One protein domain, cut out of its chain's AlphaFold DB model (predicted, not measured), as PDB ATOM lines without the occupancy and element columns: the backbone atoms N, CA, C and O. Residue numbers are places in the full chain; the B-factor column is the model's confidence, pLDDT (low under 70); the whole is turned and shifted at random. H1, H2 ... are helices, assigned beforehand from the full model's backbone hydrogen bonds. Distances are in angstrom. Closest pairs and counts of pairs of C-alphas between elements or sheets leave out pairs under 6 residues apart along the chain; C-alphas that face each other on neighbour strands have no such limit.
ATOM      1  N   ALA A 183     -57.445  55.685  -7.478       91.81
ATOM      2  CA  ALA A 183     -56.302  55.588  -6.574       91.81
ATOM      3  C   ALA A 183     -55.947  54.137  -6.220       91.81
ATOM      4  O   ALA A 183     -54.768  53.802  -6.158       91.81
ATOM      5  N   ALA A 184     -56.938  53.261  -6.015       92.00
ATOM      6  CA  ALA A 184     -56.693  51.889  -5.571       92.00
ATOM      7  C   ALA A 184     -55.751  51.079  -6.498       92.00
ATOM      8  O   ALA A 184     -54.694  50.646  -6.031       92.00
ATOM      9  N   PRO A 185     -56.056  50.874  -7.794       92.62
ATOM     10  CA  PRO A 185     -55.147  50.186  -8.711       92.62
ATOM     11  C   PRO A 185     -53.882  51.004  -9.008       92.62
ATOM     12  O   PRO A 185     -52.796  50.433  -9.128       92.62
ATOM     13  N   ARG A 186     -53.980  52.341  -9.067       93.12
ATOM     14  CA  ARG A 186     -52.828  53.224  -9.300       93.12
ATOM     15  C   ARG A 186     -51.761  53.073  -8.213       93.12
ATOM     16  O   ARG A 186     -50.577  52.992  -8.527       93.12
ATOM     17  N   ASN A 187     -52.163  52.979  -6.950       93.25
ATOM     18  CA  ASN A 187     -51.255  52.787  -5.820       93.25
ATOM     19  C   ASN A 187     -50.537  51.434  -5.867       93.25
ATOM     20  O   ASN A 187     -49.351  51.354  -5.536       93.25
ATOM     21  N   VAL A 188     -51.227  50.375  -6.309       90.75
ATOM     22  CA  VAL A 188     -50.615  49.052  -6.515       90.75
ATOM     23  C   VAL A 188     -49.518  49.146  -7.571       90.75
ATOM     24  O   VAL A 188     -48.390  48.725  -7.316       90.75
ATOM     25  N   LEU A 189     -49.809  49.777  -8.710       92.19
ATOM     26  CA  LEU A 189     -48.826  49.987  -9.773       92.19
ATOM     27  C   LEU A 189     -47.657  50.854  -9.315       92.19
ATOM     28  O   LEU A 189     -46.511  50.487  -9.548       92.19
ATOM     29  N   HIS A 190     -47.907  51.960  -8.612       91.62
ATOM     30  CA  HIS A 190     -46.829  52.779  -8.053       91.62
ATOM     31  C   HIS A 190     -45.949  51.989  -7.085       91.62
ATOM     32  O   HIS A 190     -44.730  52.131  -7.126       91.62
ATOM     33  N   THR A 191     -46.541  51.120  -6.265       91.00
ATOM     34  CA  THR A 191     -45.784  50.243  -5.366       91.00
ATOM     35  C   THR A 191     -44.924  49.262  -6.160       91.00
ATOM     36  O   THR A 191     -43.728  49.171  -5.900       91.00
ATOM     37  N   MET A 192     -45.493  48.588  -7.166       90.50
ATOM     38  CA  MET A 192     -44.769  47.652  -8.036       90.50
ATOM     39  C   MET A 192     -43.637  48.332  -8.816       90.50
ATOM     40  O   MET A 192     -42.527  47.802  -8.902       90.50
ATOM     41  N   LEU A 193     -43.892  49.522  -9.364       92.00
ATOM     42  CA  LEU A 193     -42.894  50.332 -10.058       92.00
ATOM     43  C   LEU A 193     -41.771  50.730  -9.104       92.00
ATOM     44  O   LEU A 193     -40.605  50.542  -9.434       92.00
ATOM     45  N   ASN A 194     -42.110  51.205  -7.905       93.56
ATOM     46  CA  ASN A 194     -41.129  51.584  -6.897       93.56
ATOM     47  C   ASN A 194     -40.251  50.390  -6.491       93.56
ATOM     48  O   ASN A 194     -39.029  50.510  -6.500       93.56
ATOM     49  N   THR A 195     -40.838  49.217  -6.221       92.12
ATOM     50  CA  THR A 195     -40.062  48.004  -5.903       92.12
ATOM     51  C   THR A 195     -39.186  47.551  -7.069       92.12
ATOM     52  O   THR A 195     -38.061  47.111  -6.858       92.12
ATOM     53  N   THR A 196     -39.673  47.687  -8.307       92.50
ATOM     54  CA  THR A 196     -38.925  47.301  -9.512       92.50
ATOM     55  C   THR A 196     -37.742  48.236  -9.758       92.50
ATOM     56  O   THR A 196     -36.641  47.770 -10.045       92.50
ATOM     57  N   VAL A 197     -37.947  49.549  -9.622       92.56
ATOM     58  CA  VAL A 197     -36.893  50.559  -9.782       92.56
ATOM     59  C   VAL A 197     -35.839  50.409  -8.689       92.56
ATOM     60  O   VAL A 197     -34.655  50.380  -9.010       92.56
ATOM     61  N   TRP A 198     -36.246  50.238  -7.428       95.25
ATOM     62  CA  TRP A 198     -35.305  49.986  -6.334       95.25
ATOM     63  C   TRP A 198     -34.485  48.716  -6.553       95.25
ATOM     64  O   TRP A 198     -33.264  48.769  -6.442       95.25
ATOM     65  N   GLY A 199     -35.121  47.610  -6.951       94.81
ATOM     66  CA  GLY A 199     -34.404  46.371  -7.263       94.81
ATOM     67  C   GLY A 199     -33.420  46.526  -8.430       94.81
ATOM     68  O   GLY A 199     -32.332  45.955  -8.406       94.81
ATOM     69  N   ALA A 200     -33.758  47.335  -9.439       93.31
ATOM     70  CA  ALA A 200     -32.847  47.647 -10.538       93.31
ATOM     71  C   ALA A 200     -31.659  48.515 -10.086       93.31
ATOM     72  O   ALA A 200     -30.532  48.261 -10.504       93.31
ATOM     73  N   ILE A 201     -31.888  49.512  -9.224       94.88
ATOM     74  CA  ILE A 201     -30.820  50.342  -8.647       94.88
ATOM     75  C   ILE A 201     -29.864  49.471  -7.828       94.88
ATOM     76  O   ILE A 201     -28.660  49.506  -8.071       94.88
ATOM     77  N   GLU A 202     -30.388  48.630  -6.938       95.62
ATOM     78  CA  GLU A 202     -29.590  47.720  -6.109       95.62
ATOM     79  C   GLU A 202     -28.760  46.748  -6.968       95.62
ATOM     80  O   GLU A 202     -27.565  46.543  -6.737       95.62
ATOM     81  N   MET A 203     -29.352  46.196  -8.030       91.88
ATOM     82  CA  MET A 203     -28.632  45.368  -9.001       91.88
ATOM     83  C   MET A 203     -27.468  46.130  -9.663       91.88
ATOM     84  O   MET A 203     -26.377  45.585  -9.837       91.88
ATOM     85  N   LEU A 204     -27.673  47.387 -10.053       92.25
ATOM     86  CA  LEU A 204     -26.623  48.190 -10.684       92.25
ATOM     87  C   LEU A 204     -25.518  48.576  -9.693       92.25
ATOM     88  O   LEU A 204     -24.337  48.558 -10.048       92.25
ATOM     89  N   GLU A 205     -25.877  48.889  -8.451       94.88
ATOM     90  CA  GLU A 205     -24.923  49.198  -7.386       94.88
ATOM     91  C   GLU A 205     -24.062  47.984  -7.025       94.88
ATOM     92  O   GLU A 205     -22.837  48.100  -6.934       94.88
ATOM     93  N   THR A 206     -24.671  46.802  -6.908       93.44
ATOM     94  CA  THR A 206     -23.946  45.547  -6.656       93.44
ATOM     95  C   THR A 206     -22.996  45.201  -7.803       93.44
ATOM     96  O   THR A 206     -21.830  44.883  -7.560       93.44
ATOM     97  N   LEU A 207     -23.427  45.350  -9.060       91.62
ATOM     98  CA  LEU A 207     -22.553  45.169 -10.226       91.62
ATOM     99  C   LEU A 207     -21.377  46.146 -10.236       91.62
ATOM    100  O   LEU A 207     -20.250  45.754 -10.545       91.62
ATOM    101  N   LYS A 208     -21.616  47.413  -9.881       92.75
ATOM    102  CA  LYS A 208     -20.556  48.419  -9.759       92.75
ATOM    103  C   LYS A 208     -19.552  48.035  -8.668       92.75
ATOM    104  O   LYS A 208     -18.350  48.134  -8.906       92.75
ATOM    105  N   GLY A 209     -20.027  47.569  -7.511       93.56
ATOM    106  CA  GLY A 209     -19.182  47.128  -6.397       93.56
ATOM    107  C   GLY A 209     -18.281  45.935  -6.736       93.56
ATOM    108  O   GLY A 209     -17.153  45.862  -6.259       93.56
ATOM    109  N   LEU A 210     -18.733  45.043  -7.620       91.94
ATOM    110  CA  LEU A 210     -17.984  43.864  -8.075       91.94
ATOM    111  C   LEU A 210     -16.989  44.142  -9.223       91.94
ATOM    112  O   LEU A 210     -16.453  43.207  -9.816       91.94
ATOM    113  N   GLY A 211     -16.723  45.411  -9.548       87.31
ATOM    114  CA  GLY A 211     -15.776  45.796 -10.605       87.31
ATOM    115  C   GLY A 211     -16.418  46.071 -11.969       87.31
ATOM    116  O   GLY A 211     -15.708  46.251 -12.959       87.31
ATOM    117  N   GLY A 212     -17.751  46.151 -12.026       86.62
ATOM    118  CA  GLY A 212     -18.514  46.549 -13.207       86.62
ATOM    119  C   GLY A 212     -18.867  45.402 -14.156       86.62
ATOM    120  O   GLY A 212     -18.414  44.266 -14.024       86.62
ATOM    121  N   GLU A 213     -19.683  45.722 -15.164       84.75
ATOM    122  CA  GLU A 213     -20.272  44.748 -16.092       84.75
ATOM    123  C   GLU A 213     -19.226  43.833 -16.747       84.75
ATOM    124  O   GLU A 213     -19.388  42.618 -16.758       84.75
ATOM    125  N   LYS A 214     -18.116  44.403 -17.237       82.69
ATOM    126  CA  LYS A 214     -17.061  43.654 -17.941       82.69
ATOM    127  C   LYS A 214     -16.286  42.692 -17.038       82.69
ATOM    128  O   LYS A 214     -15.738  41.717 -17.541       82.69
ATOM    129  N   ALA A 215     -16.203  42.986 -15.740       84.38
ATOM    130  CA  ALA A 215     -15.514  42.139 -14.773       84.38
ATOM    131  C   ALA A 215     -16.401  40.970 -14.316       84.38
ATOM    132  O   ALA A 215     -15.901  39.873 -14.079       84.38
ATOM    133  N   VAL A 216     -17.715  41.201 -14.221       84.31
ATOM    134  CA  VAL A 216     -18.678  40.237 -13.669       84.31
ATOM    135  C   VAL A 216     -19.319  39.361 -14.746       84.31
ATOM    136  O   VAL A 216     -19.492  38.159 -14.546       84.31
ATOM    137  N   LEU A 217     -19.690  39.938 -15.890       86.94
ATOM    138  CA  LEU A 217     -20.475  39.254 -16.914       86.94
ATOM    139  C   LEU A 217     -19.588  38.749 -18.049       86.94
ATOM    140  O   LEU A 217     -18.897  39.505 -18.731       86.94
ATOM    141  N   LYS A 218     -19.677  37.445 -18.329       86.00
ATOM    142  CA  LYS A 218     -19.127  36.868 -19.564       86.00
ATOM    143  C   LYS A 218     -19.927  37.372 -20.770       86.00
ATOM    144  O   LYS A 218     -21.104  37.692 -20.638       86.00
ATOM    145  N   SER A 219     -19.337  37.342 -21.970       80.88
ATOM    146  CA  SER A 219     -19.957  37.861 -23.210       80.88
ATOM    147  C   SER A 219     -21.429  37.439 -23.408       80.88
ATOM    148  O   SER A 219     -22.284  38.293 -23.639       80.88
ATOM    149  N   ARG A 220     -21.764  36.155 -23.207       86.12
ATOM    150  CA  ARG A 220     -23.150  35.649 -23.294       86.12
ATOM    151  C   ARG A 220     -24.082  36.209 -22.209       86.12
ATOM    152  O   ARG A 220     -25.244  36.497 -22.481       86.12
ATOM    153  N   GLN A 221     -23.588  36.365 -20.984       87.25
ATOM    154  CA  GLN A 221     -24.372  36.901 -19.866       87.25
ATOM    155  C   GLN A 221     -24.624  38.403 -20.038       87.25
ATOM    156  O   GLN A 221     -25.716  38.868 -19.732       87.25
ATOM    157  N   GLY A 222     -23.665  39.143 -20.607       87.06
ATOM    158  CA  GLY A 222     -23.848  40.553 -20.961       87.06
ATOM    159  C   GLY A 222     -24.941  40.751 -22.015       87.06
ATOM    160  O   GLY A 222     -25.806  41.613 -21.867       87.06
ATOM    161  N   THR A 223     -24.991  39.903 -23.053       89.75
ATOM    162  CA  THR A 223     -26.084  39.966 -24.042       89.75
ATOM    163  C   THR A 223     -27.449  39.660 -23.428       89.75
ATOM    164  O   THR A 223     -28.424  40.343 -23.734       89.75
ATOM    165  N   GLU A 224     -27.521  38.674 -22.532       91.50
ATOM    166  CA  GLU A 224     -28.766  38.314 -21.851       91.50
ATOM    167  C   GLU A 224     -29.238  39.431 -20.911       91.50
ATOM    168  O   GLU A 224     -30.420  39.781 -20.909       91.50
ATOM    169  N   MET A 225     -28.322  40.041 -20.155       90.06
ATOM    170  CA  MET A 225     -28.637  41.181 -19.299       90.06
ATOM    171  C   MET A 225     -29.183  42.356 -20.114       90.06
ATOM    172  O   MET A 225     -30.228  42.896 -19.758       90.06
ATOM    173  N   ASN A 226     -28.551  42.700 -21.240       90.88
ATOM    174  CA  ASN A 226     -29.038  43.761 -22.125       90.88
ATOM    175  C   ASN A 226     -30.439  43.464 -22.683       90.88
ATOM    176  O   ASN A 226     -31.293  44.348 -22.725       90.88
ATOM    177  N   GLN A 227     -30.722  42.215 -23.064       94.00
ATOM    178  CA  GLN A 227     -32.062  41.816 -23.507       94.00
ATOM    179  C   GLN A 227     -33.106  41.969 -22.394       94.00
ATOM    180  O   GLN A 227     -34.180  42.525 -22.630       94.00
ATOM    181  N   ARG A 228     -32.791  41.517 -21.174       93.62
ATOM    182  CA  ARG A 228     -33.678  41.651 -20.009       93.62
ATOM    183  C   ARG A 228     -33.899  43.115 -19.631       93.62
ATOM    184  O   ARG A 228     -35.028  43.488 -19.322       93.62
ATOM    185  N   TRP A 229     -32.859  43.942 -19.716       93.44
ATOM    186  CA  TRP A 229     -32.934  45.381 -19.467       93.44
ATOM    187  C   TRP A 229     -33.830  46.091 -20.487       93.44
ATOM    188  O   TRP A 229     -34.721  46.852 -20.112       93.44
ATOM    189  N   ASN A 230     -33.675  45.772 -21.773       96.06
ATOM    190  CA  ASN A 230     -34.532  46.310 -22.830       96.06
ATOM    191  C   ASN A 230     -35.994  45.876 -22.661       96.06
ATOM    192  O   ASN A 230     -36.904  46.686 -22.837       96.06
ATOM    193  N   LEU A 231     -36.237  44.616 -22.279       96.06
ATOM    194  CA  LEU A 231     -37.586  44.128 -21.991       96.06
ATOM    195  C   LEU A 231     -38.201  44.837 -20.776       96.06
ATOM    196  O   LEU A 231     -39.383  45.178 -20.811       96.06
ATOM    197  N   LEU A 232     -37.418  45.066 -19.719       94.31
ATOM    198  CA  LEU A 232     -37.850  45.827 -18.550       94.31
ATOM    199  C   LEU A 232     -38.256  47.248 -18.956       94.31
ATOM    200  O   LEU A 232     -39.373  47.664 -18.658       94.31
ATOM    201  N   LEU A 233     -37.400  47.955 -19.698       94.88
ATOM    202  CA  LEU A 233     -37.682  49.307 -20.184       94.88
ATOM    203  C   LEU A 233     -38.953  49.354 -21.046       94.88
ATOM    204  O   LEU A 233     -39.797  50.230 -20.862       94.88
ATOM    205  N   TYR A 234     -39.124  48.386 -21.949       95.38
ATOM    206  CA  TYR A 234     -40.332  48.262 -22.764       95.38
ATOM    207  C   TYR A 234     -41.591  48.087 -21.901       95.38
ATOM    208  O   TYR A 234     -42.587  48.777 -22.120       95.38
ATOM    209  N   LYS A 235     -41.547  47.198 -20.900       94.25
ATOM    210  CA  LYS A 235     -42.673  46.965 -19.984       94.25
ATOM    211  C   LYS A 235     -43.007  48.207 -19.161       94.25
ATOM    212  O   LYS A 235     -44.182  48.542 -19.053       94.25
ATOM    213  N   LEU A 236     -41.999  48.912 -18.645       93.38
ATOM    214  CA  LEU A 236     -42.193  50.155 -17.896       93.38
ATOM    215  C   LEU A 236     -42.872  51.226 -18.759       93.38
ATOM    216  O   LEU A 236     -43.864  51.806 -18.330       93.38
ATOM    217  N   ASN A 237     -42.407  51.432 -19.993       93.88
ATOM    218  CA  ASN A 237     -43.011  52.395 -20.920       93.88
ATOM    219  C   ASN A 237     -44.451  52.025 -21.305       93.88
ATOM    220  O   ASN A 237     -45.312  52.894 -21.449       93.88
ATOM    221  N   LYS A 238     -44.735  50.730 -21.468       94.25
ATOM    222  CA  LYS A 238     -46.095  50.260 -21.749       94.25
ATOM    223  C   LYS A 238     -47.018  50.485 -20.551       94.25
ATOM    224  O   LYS A 238     -48.131  50.968 -20.738       94.25
ATOM    225  N   ALA A 239     -46.546  50.195 -19.337       93.62
ATOM    226  CA  ALA A 239     -47.304  50.414 -18.109       93.62
ATOM    227  C   ALA A 239     -47.597  51.903 -17.875       93.62
ATOM    228  O   ALA A 239     -48.737  52.260 -17.592       93.62
ATOM    229  N   THR A 240     -46.617  52.796 -18.062       92.00
ATOM    230  CA  THR A 240     -46.831  54.247 -17.915       92.00
ATOM    231  C   THR A 240     -47.817  54.796 -18.948       92.00
ATOM    232  O   THR A 240     -48.693  55.587 -18.597       92.00
ATOM    233  N   SER A 241     -47.739  54.335 -20.201       94.75
ATOM    234  CA  SER A 241     -48.715  54.680 -21.242       94.75
ATOM    235  C   SER A 241     -50.125  54.201 -20.876       94.75
ATOM    236  O   SER A 241     -51.066  54.994 -20.905       94.75
ATOM    237  N   ALA A 242     -50.278  52.951 -20.438       94.69
ATOM    238  CA  ALA A 242     -51.562  52.394 -20.013       94.69
ATOM    239  C   ALA A 242     -52.167  53.151 -18.818       94.69
ATOM    240  O   ALA A 242     -53.342  53.521 -18.839       94.69
ATOM    241  N   MET A 243     -51.341  53.484 -17.818       92.44
ATOM    242  CA  MET A 243     -51.739  54.302 -16.667       92.44
ATOM    243  C   MET A 243     -52.226  55.697 -17.070       92.44
ATOM    244  O   MET A 243     -53.132  56.233 -16.428       92.44
ATOM    245  N   SER A 244     -51.646  56.295 -18.116       91.44
ATOM    246  CA  SER A 244     -52.078  57.607 -18.621       91.44
ATOM    247  C   SER A 244     -53.460  57.563 -19.285       91.44
ATOM    248  O   SER A 244     -54.177  58.561 -19.287       91.44
ATOM    249  N   HIS A 245     -53.859  56.388 -19.781       93.31
ATOM    250  CA  HIS A 245     -55.175  56.123 -20.360       93.31
ATOM    251  C   HIS A 245     -56.185  55.545 -19.358       93.31
ATOM    252  O   HIS A 245     -57.288  55.186 -19.764       93.31
ATOM    253  N   PHE A 246     -55.840  55.464 -18.065       91.06
ATOM    254  CA  PHE A 246     -56.670  54.839 -17.025       91.06
ATOM    255  C   PHE A 246     -56.976  53.347 -17.273       91.06
ATOM    256  O   PHE A 246     -57.912  52.798 -16.689       91.06
ATOM    257  N   ASP A 247     -56.177  52.666 -18.103       93.94
ATOM    258  CA  ASP A 247     -56.302  51.228 -18.356       93.94
ATOM    259  C   ASP A 247     -55.396  50.440 -17.403       93.94
ATOM    260  O   ASP A 247     -54.272  50.044 -17.720       93.94
ATOM    261  N   PHE A 248     -55.897  50.238 -16.186       91.19
ATOM    262  CA  PHE A 248     -55.166  49.535 -15.134       91.19
ATOM    263  C   PHE A 248     -55.024  48.031 -15.378       91.19
ATOM    264  O   PHE A 248     -54.095  47.427 -14.851       91.19
ATOM    265  N   ASN A 249     -55.905  47.431 -16.183       89.31
ATOM    266  CA  ASN A 249     -55.818  46.009 -16.516       89.31
ATOM    267  C   ASN A 249     -54.664  45.732 -17.480       89.31
ATOM    268  O   ASN A 249     -54.045  44.681 -17.393       89.31
ATOM    269  N   LEU A 250     -54.379  46.666 -18.394       91.00
ATOM    270  CA  LEU A 250     -53.236  46.571 -19.302       91.00
ATOM    271  C   LEU A 250     -51.918  46.991 -18.635       91.00
ATOM    272  O   LEU A 250     -50.846  46.585 -19.088       91.00
ATOM    273  N   ALA A 251     -51.991  47.823 -17.592       87.56
ATOM    274  CA  ALA A 251     -50.832  48.297 -16.844       87.56
ATOM    275  C   ALA A 251     -50.269  47.274 -15.835       87.56
ATOM    276  O   ALA A 251     -49.080  47.358 -15.521       87.56
TER     277      ALA A 251
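This is residues 183 to 251 of the 252 residues of an uncharacterized protein of Selaginella moellendorffii (UniProt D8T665). Two long helices, H1 and H3, run side by side in opposite directions as a narrow, loose U, with the short helix H2 in the bend at one end. At the other end the last residues fold back, and the short helix H4 packs on H3. The printed part has 69 residues with four named helices, in the order H1, H2, H3, H4, and no named strand; the class is all helix. The whole is loose, with a radius of gyration of the C-alphas of 15.1 A, and is a rod spanning 43 by 20 by 12 A.

H1, residues 183 to 209, is close to but not clearly touching H2, residues 213 to 216; their closest C-alphas, of Leu 207 and Glu 213, are 6.3 A apart. H2 is also close to but not clearly touching H3, residues 219 to 244, with the C-alphas of Glu 213 and Gly 222 closest at 7.4 A. H1 and H3 run opposite ways at a shallow tilt of 23 degrees, close but not clearly touching; their closest C-alphas, of Arg 186 and Met 243, are 7.5 A apart. H4, residues 248 to 251, touches H3 at residues 238 to 243 alone, with the C-alphas of Ala 239 and Ala 251 closest at 4.3 A. H4 and H1 only just touch, with 3 pairs of C-alphas within 8 A, at residues 185 to 189 of H1 alone; the closest, of Pro 185 and Phe 248, are 6.5 A apart. H2 and H4 are apart. In H1 and H3 every O i to N i+4 pair is within hydrogen-bond range; H2 and H4 are too short for such a pair.

H1 begins at C-alpha 183, (-56.302, 55.588, -6.574), and is 38.1 A long. H3 begins at C-alpha 219, (-19.957, 37.861, -23.210), and is 38.0 A long. H4 ends at C-alpha 251, (-50.832, 48.297, -16.844).

The two C-alphas farthest apart, of Ala 183 and Ser 219, are 43.7 A apart. The printed part has no cut, and its three links are tight. Its mean pLDDT is 91.5, and no printed residue is under 70.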